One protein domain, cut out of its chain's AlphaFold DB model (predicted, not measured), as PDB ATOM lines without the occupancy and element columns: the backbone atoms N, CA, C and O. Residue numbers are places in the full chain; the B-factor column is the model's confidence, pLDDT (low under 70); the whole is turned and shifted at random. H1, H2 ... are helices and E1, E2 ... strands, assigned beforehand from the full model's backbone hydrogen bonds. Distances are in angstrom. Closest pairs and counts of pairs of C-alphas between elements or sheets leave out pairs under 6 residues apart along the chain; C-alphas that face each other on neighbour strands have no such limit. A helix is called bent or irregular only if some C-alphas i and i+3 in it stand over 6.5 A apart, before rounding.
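What this domain is: This is residues 9 to 150 of the 153 residues of an uncharacterized protein of Thermococcus sp. SY113 (UniProt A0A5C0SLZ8). A twisted sheet of eight strands curls round one long helix, H3, like a half-open barrel with H3 in its hollow. The long bent strands E5 and E6 make the wall nearest the mean of the C-alphas, while H1 and E1 lie far out at one end, where H1 packs over E4 and E5. The 142 printed residues hold, in order, H1 E1 H2 E2 E3 E4 E5 E6 E7 E8 H3; the sheet is branched and antiparallel, and the class is mixed, helices and strands. The whole is compact, with a radius of gyration of the C-alphas of 14.6 A and spans of 43 by 29 by 24 A.

Where its parts are: Find C-alpha 9 at (171.520, 220.893, 119.264); from there H1 runs to residue 18, 14.2 A on. Next come E1, residues 23 to 26, H2, residues 29 to 32, E2, residues 41 to 43, and E3, residues 48 to 50. E4 holds residues 55 to 61, 19.2 A long. E5, residues 66 to 78, 29.9 A, bends by 75 degrees at residue 74; E6, residues 88 to 100, 32.6 A, bends by 67 degrees at residue 91. E7, residues 103 to 110, 20.9 A, bends by 55 degrees at residue 107, and E8, residues 113 to 120, measures 22.3 A. H3 starts at C-alpha 126, (178.715, 231.049, 137.572), and ends 22.3 A away at C-alpha 141, (193.503, 220.298, 124.752).

How they stand to each other: Start at H1, which is on the sheet at a height of 9.7 A, over E5 and only just over E4, where 3 of its C-alphas fall; it runs along the strands, at 16 degrees to E5 on the local plane. The closest C-alphas of H1 and E1 are those of Ile 16 and Lys 23, 6.9 A apart. E1 is an edge strand beside E4, with N 23 and O 61 at 2.8 A. H2 only grazes the sheet, with its residues 29 to 32. E2 and E3 form a hairpin, N 41 to O 50 at 2.9 A. E3 and E4 lie on one side of E5, with N 49 to O 78 at 2.9 A and N 56 to O 72 at 2.8 A; E6 lies on the other side, with N 69 to O 96 at 2.8 A. E4 E5 E6 E7 E8 form a meander, each strand the antiparallel neighbour of the one before; look for N 95 to O 107 at 2.8 A and N 106 to O 117 at 2.9 A. The sheet curls round H3: its closest C-alphas to E3 are those of Gly 136 and Val 48, 6.2 A, and to E8 those of Ala 134 and Ile 115, 6.8 A. In H1 and H3 every O i to N i+4 pair is within hydrogen-bond range; H2 is too short for such a pair.

The domain as a whole: The two C-alphas farthest apart are those of Gln 20 and Arg 84, 44.2 A. The printed part has no cut and no long link. Past H3, residues 148 to 149 pair antiparallel with residues 88 to 89 of E6. The mean pLDDT of the printed part is 89.3; residue 35 and residues 83 to 85 are under 70.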
ATOM      1  N   THR A   9     172.668 220.635 120.147       82.38
ATOM      2  CA  THR A   9     171.520 220.893 119.264       82.38
ATOM      3  C   THR A   9     170.574 219.684 119.168       82.38
ATOM      4  O   THR A   9     169.353 219.830 119.277       82.38
ATOM      5  N   GLU A  10     171.111 218.471 118.996       82.88
ATOM      6  CA  GLU A  10     170.316 217.237 118.931       82.88
ATOM      7  C   GLU A  10     169.651 216.905 120.271       82.88
ATOM      8  O   GLU A  10     168.485 216.503 120.294       82.88
ATOM      9  N   ILE A  11     170.369 217.099 121.383       82.50
ATOM     10  CA  ILE A  11     169.855 216.899 122.743       82.50
ATOM     11  C   ILE A  11     168.678 217.845 122.998       82.50
ATOM     12  O   ILE A  11     167.608 217.377 123.379       82.50
ATOM     13  N   ILE A  12     168.835 219.146 122.735       82.38
ATOM     14  CA  ILE A  12     167.770 220.139 122.931       82.38
ATOM     15  C   ILE A  12     166.572 219.843 122.030       82.38
ATOM     16  O   ILE A  12     165.438 219.790 122.505       82.38
ATOM     17  N   THR A  13     166.810 219.576 120.743       82.44
ATOM     18  CA  THR A  13     165.734 219.266 119.791       82.44
ATOM     19  C   THR A  13     164.938 218.041 120.233       82.44
ATOM     20  O   THR A  13     163.710 218.026 120.134       82.44
ATOM     21  N   LYS A  14     165.622 217.004 120.727       84.25
ATOM     22  CA  LYS A  14     164.982 215.798 121.247       84.25
ATOM     23  C   LYS A  14     164.202 216.087 122.531       84.25
ATOM     24  O   LYS A  14     163.040 215.710 122.609       84.25
ATOM     25  N   LEU A  15     164.801 216.798 123.489       82.69
ATOM     26  CA  LEU A  15     164.165 217.149 124.761       82.69
ATOM     27  C   LEU A  15     162.853 217.912 124.561       82.69
ATOM     28  O   LEU A  15     161.856 217.549 125.177       82.69
ATOM     29  N   ILE A  16     162.839 218.910 123.675       81.56
ATOM     30  CA  ILE A  16     161.640 219.707 123.375       81.56
ATOM     31  C   ILE A  16     160.575 218.854 122.672       81.56
ATOM     32  O   ILE A  16     159.391 218.952 122.984       81.56
ATOM     33  N   LYS A  17     160.975 217.984 121.733       83.25
ATOM     34  CA  LYS A  17     160.032 217.084 121.044       83.25
ATOM     35  C   LYS A  17     159.393 216.070 121.990       83.25
ATOM     36  O   LYS A  17     158.220 215.744 121.823       83.25
ATOM     37  N   GLU A  18     160.164 215.549 122.937       86.88
ATOM     38  CA  GLU A  18     159.721 214.507 123.868       86.88
ATOM     39  C   GLU A  18     158.996 215.075 125.095       86.88
ATOM     40  O   GLU A  18     158.184 214.372 125.691       86.88
ATOM     41  N   ASN A  19     159.222 216.346 125.444       83.38
ATOM     42  CA  ASN A  19     158.567 217.019 126.563       83.38
ATOM     43  C   ASN A  19     157.876 218.301 126.100       83.38
ATOM     44  O   ASN A  19     158.478 219.370 126.069       83.38
ATOM     45  N   GLN A  20     156.572 218.208 125.834       80.06
ATOM     46  CA  GLN A  20     155.751 219.337 125.368       80.06
ATOM     47  C   GLN A  20     155.660 220.509 126.360       80.06
ATOM     48  O   GLN A  20     155.209 221.590 125.991       80.06
ATOM     49  N   GLN A  21     156.057 220.297 127.615       85.88
ATOM     50  CA  GLN A  21     156.102 221.337 128.642       85.88
ATOM     51  C   GLN A  21     157.380 222.185 128.560       85.88
ATOM     52  O   GLN A  21     157.385 223.308 129.056       85.88
ATOM     53  N   LEU A  22     158.445 221.677 127.926       88.88
ATOM     54  CA  LEU A  22     159.694 222.414 127.785       88.88
ATOM     55  C   LEU A  22     159.584 223.473 126.690       88.88
ATOM     56  O   LEU A  22     159.165 223.206 125.562       88.88
ATOM     57  N   LYS A  23     160.034 224.672 127.031       90.00
ATOM     58  CA  LYS A  23     160.130 225.834 126.159       90.00
ATOM     59  C   LYS A  23     161.587 226.214 125.961       90.00
ATOM     60  O   LYS A  23     162.441 225.943 126.807       90.00
ATOM     61  N   LEU A  24     161.840 226.837 124.817       92.25
ATOM     62  CA  LEU A  24     163.120 227.422 124.460       92.25
ATOM     63  C   LEU A  24     162.908 228.916 124.241       92.25
ATOM     64  O   LEU A  24     162.189 229.307 123.323       92.25
ATOM     65  N   GLU A  25     163.534 229.728 125.080       94.31
ATOM     66  CA  GLU A  25     163.439 231.188 125.036       94.31
ATOM     67  C   GLU A  25     164.843 231.790 125.080       94.31
ATOM     68  O   GLU A  25     165.766 231.179 125.616       94.31
ATOM     69  N   GLU A  26     165.036 232.971 124.497       93.56
ATOM     70  CA  GLU A  26     166.316 233.678 124.606       93.56
ATOM     71  C   GLU A  26     166.532 234.136 126.055       93.56
ATOM     72  O   GLU A  26     165.648 234.746 126.667       93.56
ATOM     73  N   ALA A  27     167.691 233.797 126.617       92.12
ATOM     74  CA  ALA A  27     168.023 234.116 127.998       92.12
ATOM     75  C   ALA A  27     168.246 235.623 128.156       92.12
ATOM     76  O   ALA A  27     168.944 236.251 127.359       92.12
ATOM     77  N   GLN A  28     167.666 236.192 129.207       89.94
ATOM     78  CA  GLN A  28     167.925 237.563 129.627       89.94
ATOM     79  C   GLN A  28     169.137 237.600 130.570       89.94
ATOM     80  O   GLN A  28     169.450 236.581 131.190       89.94
ATOM     81  N   PRO A  29     169.838 238.739 130.714       87.06
ATOM     82  CA  PRO A  29     170.988 238.845 131.616       87.06
ATOM     83  C   PRO A  29     170.690 238.386 133.051       87.06
ATOM     84  O   PRO A  29     171.525 237.735 133.679       87.06
ATOM     85  N   GLU A  30     169.478 238.645 133.544       87.69
ATOM     86  CA  GLU A  30     169.035 238.245 134.879       87.69
ATOM     87  C   GLU A  30     168.930 236.721 135.028       87.69
ATOM     88  O   GLU A  30     169.212 236.199 136.103       87.69
ATOM     89  N   ASP A  31     168.597 235.994 133.952       88.50
ATOM     90  CA  ASP A  31     168.566 234.522 133.958       88.50
ATOM     91  C   ASP A  31     169.972 233.924 134.170       88.50
ATOM     92  O   ASP A  31     170.113 232.772 134.579       88.50
ATOM     93  N   LEU A  32     171.020 234.697 133.866       86.19
ATOM     94  CA  LEU A  32     172.423 234.281 133.906       86.19
ATOM     95  C   LEU A  32     173.135 234.715 135.198       86.19
ATOM     96  O   LEU A  32     174.345 234.525 135.310       86.19
ATOM     97  N   ASP A  33     172.401 235.299 136.156       83.38
ATOM     98  CA  ASP A  33     172.941 235.994 137.335       83.38
ATOM     99  C   ASP A  33     173.904 237.146 136.953       83.38
ATOM    100  O   ASP A  33     174.856 237.457 137.667       83.38
ATOM    101  N   MET A  34     173.666 237.804 135.808       76.75
ATOM    102  CA  MET A  34     174.535 238.858 135.282       76.75
ATOM    103  C   MET A  34     173.872 240.231 135.360       76.75
ATOM    104  O   MET A  34     172.834 240.471 134.750       76.75
ATOM    105  N   GLY A  35     174.521 241.179 136.045       69.38
ATOM    106  CA  GLY A  35     174.031 242.559 136.115       69.38
ATOM    107  C   GLY A  35     174.056 243.279 134.761       69.38
ATOM    108  O   GLY A  35     173.099 243.962 134.407       69.38
ATOM    109  N   GLN A  36     175.144 243.137 133.994       74.19
ATOM    110  CA  GLN A  36     175.279 243.655 132.625       74.19
ATOM    111  C   GLN A  36     176.237 242.779 131.810       74.19
ATOM    112  O   GLN A  36     177.238 242.292 132.335       74.19
ATOM    113  N   ILE A  37     175.974 242.630 130.507       77.19
ATOM    114  CA  ILE A  37     176.876 241.916 129.595       77.19
ATOM    115  C   ILE A  37     178.016 242.849 129.154       77.19
ATOM    116  O   ILE A  37     177.833 243.744 128.322       77.19
ATOM    117  N   ALA A  38     179.213 242.611 129.686       79.06
ATOM    118  CA  ALA A  38     180.452 243.275 129.298       79.06
ATOM    119  C   ALA A  38     180.977 242.832 127.916       79.06
ATOM    120  O   ALA A  38     180.604 241.788 127.376       79.06
ATOM    121  N   ASP A  39     181.882 243.638 127.349       73.56
ATOM    122  CA  ASP A  39     182.572 243.352 126.079       73.56
ATOM    123  C   ASP A  39     183.591 242.209 126.175       73.56
ATOM    124  O   ASP A  39     184.019 241.665 125.158       73.56
ATOM    125  N   GLY A  40     184.008 241.833 127.378       85.00
ATOM    126  CA  GLY A  40     184.948 240.746 127.563       85.00
ATOM    127  C   GLY A  40     185.099 240.365 129.022       85.00
ATOM    128  O   GLY A  40     184.989 241.209 129.909       85.00
ATOM    129  N   TYR A  41     185.377 239.087 129.235       90.31
ATOM    130  CA  TYR A  41     185.654 238.493 130.535       90.31
ATOM    131  C   TYR A  41     187.011 237.821 130.459       90.31
ATOM    132  O   TYR A  41     187.323 237.202 129.442       90.31
ATOM    133  N   PHE A  42     187.810 237.948 131.512       91.88
ATOM    134  CA  PHE A  42     189.149 237.380 131.583       91.88
ATOM    135  C   PHE A  42     189.324 236.642 132.903       91.88
ATOM    136  O   PHE A  42     189.092 237.217 133.962       91.88
ATOM    137  N   SER A  43     189.786 235.395 132.827       91.31
ATOM    138  CA  SER A  43     190.276 234.655 133.988       91.31
ATOM    139  C   SER A  43     191.808 234.693 133.992       91.31
ATOM    140  O   SER A  43     192.425 234.115 133.084       91.31
ATOM    141  N   PRO A  44     192.443 235.340 134.990       89.06
ATOM    142  CA  PRO A  44     193.890 235.278 135.181       89.06
ATOM    143  C   PRO A  44     194.383 233.847 135.419       89.06
ATOM    144  O   PRO A  44     195.417 233.466 134.869       89.06
ATOM    145  N   ASP A  45     193.618 233.053 136.171       90.12
ATOM    146  CA  ASP A  45     193.983 231.687 136.562       90.12
ATOM    147  C   ASP A  45     194.008 230.734 135.366       90.12
ATOM    148  O   ASP A  45     194.927 229.927 135.211       90.12
ATOM    149  N   LEU A  46     193.028 230.860 134.468       90.62
ATOM    150  CA  LEU A  46     192.986 230.086 133.226       90.62
ATOM    151  C   LEU A  46     193.854 230.714 132.122       90.62
ATOM    152  O   LEU A  46     194.203 230.039 131.148       90.62
ATOM    153  N   ASN A  47     194.217 231.992 132.272       91.88
ATOM    154  CA  ASN A  47     194.836 232.839 131.255       91.88
ATOM    155  C   ASN A  47     194.039 232.835 129.936       91.88
ATOM    156  O   ASN A  47     194.586 232.614 128.848       91.88
ATOM    157  N   VAL A  48     192.727 233.055 130.050       93.00
ATOM    158  CA  VAL A  48     191.779 233.037 128.929       93.00
ATOM    159  C   VAL A  48     190.834 234.220 129.011       93.00
ATOM    160  O   VAL A  48     190.284 234.507 130.072       93.00
ATOM    161  N   SER A  49     190.622 234.867 127.865       93.12
ATOM    162  CA  SER A  49     189.567 235.853 127.659       93.12
ATOM    163  C   SER A  49     188.483 235.323 126.727       93.12
ATOM    164  O   SER A  49     188.803 234.686 125.717       93.12
ATOM    165  N   ILE A  50     187.226 235.665 127.012       93.31
ATOM    166  CA  ILE A  50     186.067 235.419 126.143       93.31
ATOM    167  C   ILE A  50     185.242 236.690 125.921       93.31
ATOM    168  O   ILE A  50     185.261 237.604 126.743       93.31
ATOM    169  N   ASN A  51     184.474 236.737 124.833       91.38
ATOM    170  CA  ASN A  51     183.374 237.691 124.646       91.38
ATOM    171  C   ASN A  51     182.098 236.905 124.319       91.38
ATOM    172  O   ASN A  51     182.124 236.012 123.478       91.38
ATOM    173  N   ILE A  52     180.989 237.243 124.977       88.44
ATOM    174  CA  ILE A  52     179.713 236.535 124.809       88.44
ATOM    175  C   ILE A  52     178.618 237.373 124.134       88.44
ATOM    176  O   ILE A  52     177.547 236.849 123.866       88.44
ATOM    177  N   LYS A  53     178.870 238.643 123.786       84.88
ATOM    178  CA  LYS A  53     177.881 239.519 123.121       84.88
ATOM    179  C   LYS A  53     177.425 238.995 121.758       84.88
ATOM    180  O   LYS A  53     176.336 239.332 121.312       84.88
ATOM    181  N   LYS A  54     178.274 238.221 121.077       80.12
ATOM    182  CA  LYS A  54     177.974 237.615 119.768       80.12
ATOM    183  C   LYS A  54     177.426 236.186 119.871       80.12
ATOM    184  O   LYS A  54     177.181 235.550 118.847       80.12
ATOM    185  N   VAL A  55     177.257 235.674 121.087       89.19
ATOM    186  CA  VAL A  55     176.775 234.320 121.339       89.19
ATOM    187  C   VAL A  55     175.288 234.386 121.659       89.19
ATOM    188  O   VAL A  55     174.871 235.186 122.490       89.19
ATOM    189  N   LYS A  56     174.484 233.543 121.010       92.25
ATOM    190  CA  LYS A  56     173.070 233.390 121.354       92.25
ATOM    191  C   LYS A  56     172.954 232.411 122.506       92.25
ATOM    192  O   LYS A  56     173.530 231.323 122.463       92.25
ATOM    193  N   ILE A  57     172.213 232.798 123.532       94.38
ATOM    194  CA  ILE A  57     172.008 231.979 124.718       94.38
ATOM    195  C   ILE A  57     170.511 231.769 124.858       94.38
ATOM    196  O   ILE A  57     169.744 232.722 124.947       94.38
ATOM    197  N   PHE A  58     170.099 230.511 124.875       94.94
ATOM    198  CA  PHE A  58     168.717 230.124 125.081       94.94
ATOM    199  C   PHE A  58     168.583 229.411 126.417       94.94
ATOM    200  O   PHE A  58     169.404 228.557 126.749       94.94
ATOM    201  N   LYS A  59     167.532 229.716 127.169       94.88
ATOM    202  CA  LYS A  59     167.128 228.931 128.331       94.88
ATOM    203  C   LYS A  59     166.139 227.855 127.910       94.88
ATOM    204  O   LYS A  59     165.225 228.092 127.122       94.88
ATOM    205  N   VAL A  60     166.330 226.667 128.463       93.88
ATOM    206  CA  VAL A  60     165.411 225.535 128.365       93.88
ATOM    207  C   VAL A  60     164.713 225.424 129.709       93.88
ATOM    208  O   VAL A  60     165.372 225.180 130.721       93.88
ATOM    209  N   HIS A  61     163.401 225.627 129.738       93.31
ATOM    210  CA  HIS A  61     162.629 225.732 130.979       93.31
ATOM    211  C   HIS A  61     161.230 225.138 130.817       93.31
ATOM    212  O   HIS A  61     160.740 225.002 129.701       93.31
ATOM    213  N   ASP A  62     160.575 224.789 131.922       91.62
ATOM    214  CA  ASP A  62     159.180 224.307 131.946       91.62
ATOM    215  C   ASP A  62     158.156 225.416 132.273       91.62
ATOM    216  O   ASP A  62     156.951 225.178 132.306       91.62
ATOM    217  N   GLY A  63     158.632 226.651 132.460       85.62
ATOM    218  CA  GLY A  63     157.824 227.816 132.834       85.62
ATOM    219  C   GLY A  63     157.997 228.235 134.292       85.62
ATOM    220  O   GLY A  63     157.785 229.406 134.589       85.62
ATOM    221  N   GLU A  64     158.441 227.322 135.155       85.94
ATOM    222  CA  GLU A  64     158.772 227.607 136.555       85.94
ATOM    223  C   GLU A  64     160.289 227.605 136.754       85.94
ATOM    224  O   GLU A  64     160.848 228.566 137.280       85.94
ATOM    225  N   ASP A  65     160.966 226.578 136.235       89.50
ATOM    226  CA  ASP A  65     162.391 226.357 136.443       89.50
ATOM    227  C   ASP A  65     163.175 226.336 135.133       89.50
ATOM    228  O   ASP A  65     162.808 225.668 134.158       89.50
ATOM    229  N   ILE A  66     164.356 226.952 135.157       92.25
ATOM    230  CA  ILE A  66     165.363 226.766 134.112       92.25
ATOM    231  C   ILE A  66     166.084 225.438 134.347       92.25
ATOM    232  O   ILE A  66     166.697 225.218 135.390       92.25
ATOM    233  N   LYS A  67     166.037 224.549 133.354       91.94
ATOM    234  CA  LYS A  67     166.680 223.229 133.401       91.94
ATOM    235  C   LYS A  67     168.067 223.232 132.762       91.94
ATOM    236  O   LYS A  67     168.935 222.478 133.190       91.94
ATOM    237  N   ALA A  68     168.276 224.046 131.729       94.19
ATOM    238  CA  ALA A  68     169.556 224.155 131.036       94.19
ATOM    239  C   ALA A  68     169.672 225.471 130.260       94.19
ATOM    240  O   ALA A  68     168.666 226.093 129.922       94.19
ATOM    241  N   PHE A  69     170.900 225.826 129.898       95.25
ATOM    242  CA  PHE A  69     171.203 226.855 128.913       95.25
ATOM    243  C   PHE A  69     171.843 226.225 127.686       95.25
ATOM    244  O   PHE A  69     172.761 225.413 127.802       95.25
ATOM    245  N   TRP A  70     171.366 226.613 126.512       95.69
ATOM    246  CA  TRP A  70     171.964 226.282 125.232       95.69
ATOM    247  C   TRP A  70     172.683 227.509 124.684       95.69
ATOM    248  O   TRP A  70     172.073 228.541 124.421       95.69
ATOM    249  N   ILE A  71     173.995 227.389 124.541       95.50
ATOM    250  CA  ILE A  71     174.894 228.437 124.080       95.50
ATOM    251  C   ILE A  71     175.292 228.102 122.646       95.50
ATOM    252  O   ILE A  71     175.945 227.083 122.399       95.50
ATOM    253  N   ASN A  72     174.897 228.952 121.703       93.50
ATOM    254  CA  ASN A  72     175.101 228.730 120.281       93.50
ATOM    255  C   ASN A  72     175.614 229.994 119.574       93.50
ATOM    256  O   ASN A  72     175.064 231.082 119.737       93.50
ATOM    257  N   GLY A  73     176.659 229.858 118.760       91.69
ATOM    258  CA  GLY A  73     177.179 230.949 117.931       91.69
ATOM    259  C   GLY A  73     178.658 231.241 118.156       91.69
ATOM    260  O   GLY A  73     179.372 230.473 118.793       91.69
ATOM    261  N   PHE A  74     179.149 232.337 117.584       92.31
ATOM    262  CA  PHE A  74     180.575 232.643 117.611       92.31
ATOM    263  C   PHE A  74     180.987 233.318 118.925       92.31
ATOM    264  O   PHE A  74     180.568 234.435 119.221       92.31
ATOM    265  N   MET A  75     181.875 232.663 119.670       93.50
ATOM    266  CA  MET A  75     182.478 233.164 120.902       93.50
ATOM    267  C   MET A  75     183.943 233.538 120.638       93.50
ATOM    268  O   MET A  75     184.770 232.643 120.442       93.50
ATOM    269  N   PRO A  76     184.313 234.834 120.608       93.31
ATOM    270  CA  PRO A  76     185.715 235.235 120.598       93.31
ATOM    271  C   PRO A  76     186.459 234.662 121.809       93.31
ATOM    272  O   PRO A  76     185.967 234.759 122.931       93.31
ATOM    273  N   ILE A  77     187.642 234.088 121.571       93.06
ATOM    274  CA  ILE A  77     188.499 233.451 122.582       93.06
ATOM    275  C   ILE A  77     189.949 233.870 122.319       93.06
ATOM    276  O   ILE A  77     190.390 233.901 121.166       93.06
ATOM    277  N   SER A  78     190.708 234.166 123.375       90.25
ATOM    278  CA  SER A  78     192.133 234.516 123.284       90.25
ATOM    279  C   SER A  78     192.884 234.153 124.568       90.25
ATOM    280  O   SER A  78     192.295 234.192 125.649       90.25
ATOM    281  N   ARG A  79     194.185 233.834 124.474       87.19
ATOM    282  CA  ARG A  79     195.083 233.895 125.636       87.19
ATOM    283  C   ARG A  79     195.573 235.327 125.823       87.19
ATOM    284  O   ARG A  79     196.059 235.961 124.889       87.19
ATOM    285  N   GLY A  80     195.478 235.817 127.052       79.19
ATOM    286  CA  GLY A  80     195.854 237.177 127.422       79.19
ATOM    287  C   GLY A  80     194.665 238.047 127.811       79.19
ATOM    288  O   GLY A  80     193.521 237.785 127.449       79.19
ATOM    289  N   MET A  81     194.968 239.097 128.571       76.94
ATOM    290  CA  MET A  81     193.992 239.912 129.305       76.94
ATOM    291  C   MET A  81     193.080 240.773 128.422       76.94
ATOM    292  O   MET A  81     192.039 241.232 128.875       76.94
ATOM    293  N   VAL A  82     193.475 241.053 127.176       70.75
ATOM    294  CA  VAL A  82     192.745 241.991 126.315       70.75
ATOM    295  C   VAL A  82     192.476 241.367 124.958       70.75
ATOM    296  O   VAL A  82     193.406 241.105 124.192       70.75
ATOM    297  N   ILE A  83     191.196 241.246 124.607       68.19
ATOM    298  CA  ILE A  83     190.769 240.933 123.243       68.19
ATOM    299  C   ILE A  83     190.880 242.217 122.413       68.19
ATOM    300  O   ILE A  83     189.908 242.923 122.180       68.19
ATOM    301  N   ARG A  84     192.104 242.575 122.004       59.59
ATOM    302  CA  ARG A  84     192.350 243.831 121.262       59.59
ATOM    303  C   ARG A  84     191.733 243.830 119.871       59.59
ATOM    304  O   ARG A  84     191.503 244.890 119.314       59.59
ATOM    305  N   ASN A  85     191.504 242.647 119.311       60.03
ATOM    306  CA  ASN A  85     190.807 242.445 118.056       60.03
ATOM    307  C   ASN A  85     190.122 241.083 118.152       60.03
ATOM    308  O   ASN A  85     190.826 240.080 118.278       60.03
ATOM    309  N   HIS A  86     188.789 241.033 118.103       71.06
ATOM    310  CA  HIS A  86     188.026 239.790 117.954       71.06
ATOM    311  C   HIS A  86     188.351 239.177 116.583       71.06
ATOM    312  O   HIS A  86     187.553 239.254 115.670       71.06
ATOM    313  N   LYS A  87     189.570 238.676 116.378       79.94
ATOM    314  CA  LYS A  87     190.029 238.104 115.106       79.94
ATOM    315  C   LYS A  87     189.879 236.598 115.088       79.94
ATOM    316  O   LYS A  87     189.851 236.018 114.012       79.94
ATOM    317  N   THR A  88     189.799 235.980 116.261       88.69
ATOM    318  CA  THR A  88     189.732 234.534 116.437       88.69
ATOM    319  C   THR A  88     188.757 234.165 117.548       88.69
ATOM    320  O   THR A  88     188.517 234.945 118.473       88.69
ATOM    321  N   GLY A  89     188.204 232.962 117.468       92.50
ATOM    322  CA  GLY A  89     187.262 232.437 118.446       92.50
ATOM    323  C   GLY A  89     186.837 231.017 118.120       92.50
ATOM    324  O   GLY A  89     187.509 230.306 117.367       92.50
ATOM    325  N   ALA A  90     185.718 230.597 118.690       94.38
ATOM    326  CA  ALA A  90     185.124 229.310 118.395       94.38
ATOM    327  C   ALA A  90     183.622 229.431 118.158       94.38
ATOM    328  O   ALA A  90     182.928 230.177 118.844       94.38
ATOM    329  N   ILE A  91     183.123 228.656 117.202       94.00
ATOM    330  CA  ILE A  91     181.700 228.378 117.062       94.00
ATOM    331  C   ILE A  91     181.324 227.460 118.222       94.00
ATOM    332  O   ILE A  91     181.763 226.308 118.274       94.00
ATOM    333  N   ALA A  92     180.565 228.006 119.162       95.12
ATOM    334  CA  ALA A  92     180.023 227.296 120.296       95.12
ATOM    335  C   ALA A  92     178.722 226.594 119.917       95.12
ATOM    336  O   ALA A  92     177.832 227.187 119.309       95.12
ATOM    337  N   ASP A  93     178.631 225.333 120.312       95.25
ATOM    338  CA  ASP A  93     177.383 224.602 120.482       95.25
ATOM    339  C   ASP A  93     177.518 223.857 121.810       95.25
ATOM    340  O   ASP A  93     178.140 222.795 121.855       95.25
ATOM    341  N   LEU A  94     177.061 224.467 122.905       95.94
ATOM    342  CA  LEU A  94     177.256 223.987 124.277       95.94
ATOM    343  C   LEU A  94     175.925 223.942 125.030       95.94
ATOM    344  O   LEU A  94     175.105 224.844 124.913       95.94
ATOM    345  N   ILE A  95     175.738 222.920 125.858       95.75
ATOM    346  CA  ILE A  95     174.734 222.885 126.921       95.75
ATOM    347  C   ILE A  95     175.437 223.089 128.255       95.75
ATOM    348  O   ILE A  95     176.453 222.449 128.539       95.75
ATOM    349  N   LEU A  96     174.839 223.936 129.082       95.94
ATOM    350  CA  LEU A  96     175.238 224.195 130.451       95.94
ATOM    351  C   LEU A  96     174.059 223.907 131.387       95.94
ATOM    352  O   LEU A  96     172.953 224.396 131.175       95.94
ATOM    353  N   ILE A  97     174.292 223.102 132.420       94.75
ATOM    354  CA  ILE A  97     173.293 222.711 133.419       94.75
ATOM    355  C   ILE A  97     173.833 223.089 134.794       94.75
ATOM    356  O   ILE A  97     174.913 222.640 135.183       94.75
ATOM    357  N   LYS A  98     173.073 223.891 135.542       93.00
ATOM    358  CA  LYS A  98     173.374 224.216 136.939       93.00
ATOM    359  C   LYS A  98     172.905 223.049 137.810       93.00
ATOM    360  O   LYS A  98     171.729 222.702 137.796       93.00
ATOM    361  N   LEU A  99     173.833 222.399 138.508       93.12
ATOM    362  CA  LEU A  99     173.553 221.209 139.324       93.12
ATOM    363  C   LEU A  99     173.364 221.553 140.803       93.12
ATOM    364  O   LEU A  99     172.578 220.912 141.497       93.12
ATOM    365  N   SER A 100     174.082 222.568 141.274       92.69
ATOM    366  CA  SER A 100     173.920 223.192 142.587       92.69
ATOM    367  C   SER A 100     174.281 224.675 142.481       92.69
ATOM    368  O   SER A 100     174.578 225.179 141.399       92.69
ATOM    369  N   LYS A 101     174.256 225.393 143.609       89.56
ATOM    370  CA  LYS A 101     174.614 226.819 143.672       89.56
ATOM    371  C   LYS A 101     176.010 227.117 143.097       89.56
ATOM    372  O   LYS A 101     176.220 228.191 142.550       89.56
ATOM    373  N   ASP A 102     176.919 226.168 143.238       92.69
ATOM    374  CA  ASP A 102     178.359 226.267 143.020       92.69
ATOM    375  C   ASP A 102     178.891 225.203 142.050       92.69
ATOM    376  O   ASP A 102     180.099 225.071 141.906       92.69
ATOM    377  N   ARG A 103     178.024 224.411 141.398       94.94
ATOM    378  CA  ARG A 103     178.454 223.352 140.470       94.94
ATOM    379  C   ARG A 103     177.664 223.343 139.188       94.94
ATOM    380  O   ARG A 103     176.433 223.434 139.184       94.94
ATOM    381  N   VAL A 104     178.392 223.114 138.103       95.94
ATOM    382  CA  VAL A 104     177.839 223.055 136.756       95.94
ATOM    383  C   VAL A 104     178.306 221.818 136.011       95.94
ATOM    384  O   VAL A 104     179.392 221.280 136.233       95.94
ATOM    385  N   PHE A 105     177.466 221.393 135.080       95.75
ATOM    386  CA  PHE A 105     177.809 220.445 134.040       95.75
ATOM    387  C   PHE A 105     177.787 221.150 132.690       95.75
ATOM    388  O   PHE A 105     176.795 221.785 132.335       95.75
ATOM    389  N   LEU A 106     178.866 220.997 131.928       95.88
ATOM    390  CA  LEU A 106     179.008 221.553 130.591       95.88
ATOM    391  C   LEU A 106     179.318 220.437 129.594       95.88
ATOM    392  O   LEU A 106     180.234 219.638 129.802       95.88
ATOM    393  N   LYS A 107     178.573 220.397 128.488       94.94
ATOM    394  CA  LYS A 107     178.788 219.453 127.385       94.94
ATOM    395  C   LYS A 107     178.561 220.136 126.049       94.94
ATOM    396  O   LYS A 107     177.571 220.835 125.872       94.94
ATOM    397  N   GLY A 108     179.410 219.855 125.073       95.00
ATOM    398  CA  GLY A 108     179.151 220.232 123.695       95.00
ATOM    399  C   GLY A 108     180.398 220.279 122.848       95.00
ATOM    400  O   GLY A 108     181.285 219.442 123.003       95.00
ATOM    401  N   THR A 109     180.455 221.246 121.939       95.19
ATOM    402  CA  THR A 109     181.613 221.465 121.085       95.19
ATOM    403  C   THR A 109     181.987 222.938 120.954       95.19
ATOM    404  O   THR A 109     181.138 223.828 120.998       95.19
ATOM    405  N   LEU A 110     183.280 223.173 120.745       95.44
ATOM    406  CA  LEU A 110     183.848 224.431 120.272       95.44
ATOM    407  C   LEU A 110     184.580 224.132 118.955       95.44
ATOM    408  O   LEU A 110     185.465 223.278 118.932       95.44
ATOM    409  N   ASN A 111     184.188 224.755 117.838       94.69
ATOM    410  CA  ASN A 111     184.684 224.416 116.487       94.69
ATOM    411  C   ASN A 111     184.609 222.904 116.169       94.69
ATOM    412  O   ASN A 111     185.541 222.320 115.611       94.69
ATOM    413  N   GLY A 112     183.524 222.242 116.590       91.81
ATOM    414  CA  GLY A 112     183.335 220.797 116.420       91.81
ATOM    415  C   GLY A 112     184.256 219.921 117.281       91.81
ATOM    416  O   GLY A 112     184.220 218.697 117.166       91.81
ATOM    417  N   LYS A 113     185.086 220.513 118.151       94.56
ATOM    418  CA  LYS A 113     185.906 219.782 119.120       94.56
ATOM    419  C   LYS A 113     185.118 219.561 120.406       94.56
ATOM    420  O   LYS A 113     184.592 220.539 120.939       94.56
ATOM    421  N   PRO A 114     185.028 218.321 120.907       94.56
ATOM    422  CA  PRO A 114     184.207 218.019 122.066       94.56
ATOM    423  C   PRO A 114     184.767 218.666 123.334       94.56
ATOM    424  O   PRO A 114     185.976 218.652 123.570       94.56
ATOM    425  N   ILE A 115     183.861 219.193 124.152       94.50
ATOM    426  CA  ILE A 115     184.110 219.686 125.502       94.50
ATOM    427  C   ILE A 115     183.110 218.994 126.425       94.50
ATOM    428  O   ILE A 115     181.906 218.987 126.162       94.50
ATOM    429  N   LEU A 116     183.614 218.398 127.499       93.12
ATOM    430  CA  LEU A 116     182.812 217.791 128.550       93.12
ATOM    431  C   LEU A 116     183.484 218.090 129.880       93.12
ATOM    432  O   LEU A 116     184.662 217.779 130.053       93.12
ATOM    433  N   ALA A 117     182.748 218.692 130.805       92.50
ATOM    434  CA  ALA A 117     183.305 219.084 132.083       92.50
ATOM    435  C   ALA A 117     182.247 219.123 133.187       92.50
ATOM    436  O   ALA A 117     181.080 219.442 132.963       92.50
ATOM    437  N   TYR A 118     182.710 218.811 134.393       93.94
ATOM    438  CA  TYR A 118     181.999 218.985 135.650       93.94
ATOM    439  C   TYR A 118     182.950 219.706 136.598       93.94
ATOM    440  O   TYR A 118     184.067 219.224 136.806       93.94
ATOM    441  N   PHE A 119     182.552 220.860 137.122       92.25
ATOM    442  CA  PHE A 119     183.438 221.690 137.935       92.25
ATOM    443  C   PHE A 119     182.659 222.639 138.847       92.25
ATOM    444  O   PHE A 119     181.448 222.832 138.696       92.25
ATOM    445  N   GLU A 120     183.383 223.166 139.830       93.12
ATOM    446  CA  GLU A 120     182.907 224.201 140.741       93.12
ATOM    447  C   GLU A 120     183.059 225.577 140.093       93.12
ATOM    448  O   GLU A 120     183.984 225.782 139.309       93.12
ATOM    449  N   VAL A 121     182.135 226.484 140.399       90.69
ATOM    450  CA  VAL A 121     182.080 227.843 139.845       90.69
ATOM    451  C   VAL A 121     181.772 228.862 140.929       90.69
ATOM    452  O   VAL A 121     181.062 228.550 141.888       90.69
ATOM    453  N   GLU A 122     182.247 230.095 140.747       88.25
ATOM    454  CA  GLU A 122     181.878 231.211 141.624       88.25
ATOM    455  C   GLU A 122     180.365 231.483 141.513       88.25
ATOM    456  O   GLU A 122     179.891 231.853 140.434       88.25
ATOM    457  N   PRO A 123     179.566 231.335 142.590       85.94
ATOM    458  CA  PRO A 123     178.109 231.400 142.488       85.94
ATOM    459  C   PRO A 123     177.552 232.695 141.892       85.94
ATOM    460  O   PRO A 123     176.504 232.649 141.247       85.94
ATOM    461  N   SER A 124     178.214 233.837 142.110       86.31
ATOM    462  CA  SER A 124     177.766 235.136 141.591       86.31
ATOM    463  C   SER A 124     178.092 235.371 140.118       86.31
ATOM    464  O   SER A 124     177.510 236.265 139.520       86.31
ATOM    465  N   GLU A 125     179.013 234.605 139.531       86.56
ATOM    466  CA  GLU A 125     179.449 234.758 138.132       86.56
ATOM    467  C   GLU A 125     179.434 233.417 137.384       86.56
ATOM    468  O   GLU A 125     180.104 233.232 136.365       86.56
ATOM    469  N   TRP A 126     178.638 232.473 137.891       91.19
ATOM    470  CA  TRP A 126     178.715 231.049 137.572       91.19
ATOM    471  C   TRP A 126     178.651 230.755 136.068       91.19
ATOM    472  O   TRP A 126     179.318 229.844 135.577       91.19
ATOM    473  N   PHE A 127     177.845 231.522 135.329       93.00
ATOM    474  CA  PHE A 127     177.640 231.329 133.899       93.00
ATOM    475  C   PHE A 127     178.889 231.707 133.097       93.00
ATOM    476  O   PHE A 127     179.338 230.950 132.235       93.00
ATOM    477  N   ILE A 128     179.478 232.868 133.395       93.19
ATOM    478  CA  ILE A 128     180.703 233.336 132.739       93.19
ATOM    479  C   ILE A 128     181.885 232.462 133.115       93.19
ATOM    480  O   ILE A 128     182.663 232.090 132.235       93.19
ATOM    481  N   ASP A 129     181.987 232.102 134.391       93.00
ATOM    482  CA  ASP A 129     183.022 231.205 134.879       93.00
ATOM    483  C   ASP A 129     182.970 229.867 134.120       93.00
ATOM    484  O   ASP A 129     183.969 229.401 133.567       93.00
ATOM    485  N   ALA A 130     181.765 229.325 133.910       95.19
ATOM    486  CA  ALA A 130     181.583 228.121 133.108       95.19
ATOM    487  C   ALA A 130     182.082 228.245 131.659       95.19
ATOM    488  O   ALA A 130     182.707 227.317 131.131       95.19
ATOM    489  N   LEU A 131     181.841 229.384 131.008       95.44
ATOM    490  CA  LEU A 131     182.307 229.629 129.642       95.44
ATOM    491  C   LEU A 131     183.823 229.862 129.569       95.44
ATOM    492  O   LEU A 131     184.467 229.388 128.626       95.44
ATOM    493  N   LEU A 132     184.409 230.530 130.565       95.19
ATOM    494  CA  LEU A 132     185.860 230.689 130.696       95.19
ATOM    495  C   LEU A 132     186.536 229.327 130.864       95.19
ATOM    496  O   LEU A 132     187.517 229.041 130.175       95.19
ATOM    497  N   HIS A 133     185.966 228.449 131.690       95.44
ATOM    498  CA  HIS A 133     186.414 227.068 131.841       95.44
ATOM    499  C   HIS A 133     186.316 226.274 130.533       95.44
ATOM    500  O   HIS A 133     187.277 225.599 130.157       95.44
ATOM    501  N   ALA A 134     185.210 226.383 129.791       96.19
ATOM    502  CA  ALA A 134     185.065 225.721 128.492       96.19
ATOM    503  C   ALA A 134     186.142 226.169 127.490       96.19
ATOM    504  O   ALA A 134     186.778 225.337 126.835       96.19
ATOM    505  N   ALA A 135     186.389 227.479 127.402       95.56
ATOM    506  CA  ALA A 135     187.444 228.040 126.564       95.56
ATOM    507  C   ALA A 135     188.848 227.621 127.047       95.56
ATOM    508  O   ALA A 135     189.706 227.287 126.227       95.56
ATOM    509  N   GLY A 136     189.070 227.565 128.363       95.75
ATOM    510  CA  GLY A 136     190.296 227.062 128.987       95.75
ATOM    511  C   GLY A 136     190.602 225.613 128.620       95.75
ATOM    512  O   GLY A 136     191.713 225.323 128.169       95.75
ATOM    513  N   ILE A 137     189.615 224.720 128.736       95.69
ATOM    514  CA  ILE A 137     189.729 223.311 128.329       95.69
ATOM    515  C   ILE A 137     190.063 223.224 126.841       95.69
ATOM    516  O   ILE A 137     191.036 222.580 126.458       95.69
ATOM    517  N   PHE A 138     189.320 223.943 125.999       96.81
ATOM    518  CA  PHE A 138     189.549 223.929 124.559       96.81
ATOM    519  C   PHE A 138     190.970 224.364 124.181       96.81
ATOM    520  O   PHE A 138     191.652 223.700 123.398       96.81
ATOM    521  N   LEU A 139     191.449 225.466 124.761       95.06
ATOM    522  CA  LEU A 139     192.791 225.978 124.502       95.06
ATOM    523  C   LEU A 139     193.896 225.098 125.085       95.06
ATOM    524  O   LEU A 139     195.020 225.137 124.578       95.06
ATOM    525  N   LYS A 140     193.618 224.354 126.156       94.81
ATOM    526  CA  LYS A 140     194.550 223.392 126.748       94.81
ATOM    527  C   LYS A 140     194.673 222.137 125.885       94.81
ATOM    528  O   LYS A 140     195.790 221.706 125.619       94.81
ATOM    529  N   ASP A 141     193.551 221.605 125.413       95.69
ATOM    530  CA  ASP A 141     193.503 220.298 124.752       95.69
ATOM    531  C   ASP A 141     193.767 220.389 123.239       95.69
ATOM    532  O   ASP A 141     194.403 219.508 122.659       95.69
ATOM    533  N   TYR A 142     193.321 221.468 122.585       95.38
ATOM    534  CA  TYR A 142     193.385 221.614 121.122       95.38
ATOM    535  C   TYR A 142     194.300 222.751 120.644       95.38
ATOM    536  O   TYR A 142     194.716 222.761 119.477       95.38
ATOM    537  N   GLY A 143     194.637 223.688 121.532       91.88
ATOM    538  CA  GLY A 143     195.521 224.824 121.261       91.88
ATOM    539  C   GLY A 143     194.901 225.929 120.397       91.88
ATOM    540  O   GLY A 143     193.895 225.738 119.714       91.88
ATOM    541  N   GLU A 144     195.543 227.102 120.383       91.00
ATOM    542  CA  GLU A 144     195.052 228.307 119.682       91.00
ATOM    543  C   GLU A 144     194.907 228.136 118.169       91.00
ATOM    544  O   GLU A 144     194.032 228.744 117.561       91.00
ATOM    545  N   ARG A 145     195.707 227.257 117.553       89.81
ATOM    546  CA  ARG A 145     195.605 226.917 116.122       89.81
ATOM    547  C   ARG A 145     194.245 226.334 115.719       89.81
ATOM    548  O   ARG A 145     193.963 226.232 114.532       89.81
ATOM    549  N   SER A 146     193.454 225.891 116.696       92.31
ATOM    550  CA  SER A 146     192.116 225.338 116.484       92.31
ATOM    551  C   SER A 146     191.022 226.410 116.545       92.31
ATOM    552  O   SER A 146     189.852 226.093 116.327       92.31
ATOM    553  N   LEU A 147     191.370 227.666 116.844       92.56
ATOM    554  CA  LEU A 147     190.444 228.792 116.773       92.56
ATOM    555  C   LEU A 147     190.143 229.141 115.310       92.56
ATOM    556  O   LEU A 147     191.012 229.083 114.443       92.56
ATOM    557  N   ALA A 148     188.898 229.525 115.054       90.25
ATOM    558  CA  ALA A 148     188.435 229.970 113.752       90.25
ATOM    559  C   ALA A 148     188.607 231.492 113.649       90.25
ATOM    560  O   ALA A 148     188.406 232.184 114.656       90.25
ATOM    561  N   PRO A 149     188.963 232.027 112.469       86.12
ATOM    562  CA  PRO A 149     188.936 233.464 112.251       86.12
ATOM    563  C   PRO A 149     187.504 233.994 112.400       86.12
ATOM    564  O   PRO A 149     186.543 233.275 112.117       86.12
ATOM    565  N   VAL A 150     187.355 235.247 112.835       76.69
ATOM    566  CA  VAL A 150     186.052 235.921 112.787       76.69
ATOM    567  C   VAL A 150     185.612 236.038 111.336       76.69
ATOM    568  O   VAL A 150     186.374 236.487 110.482       76.69
TER     569      VAL A 150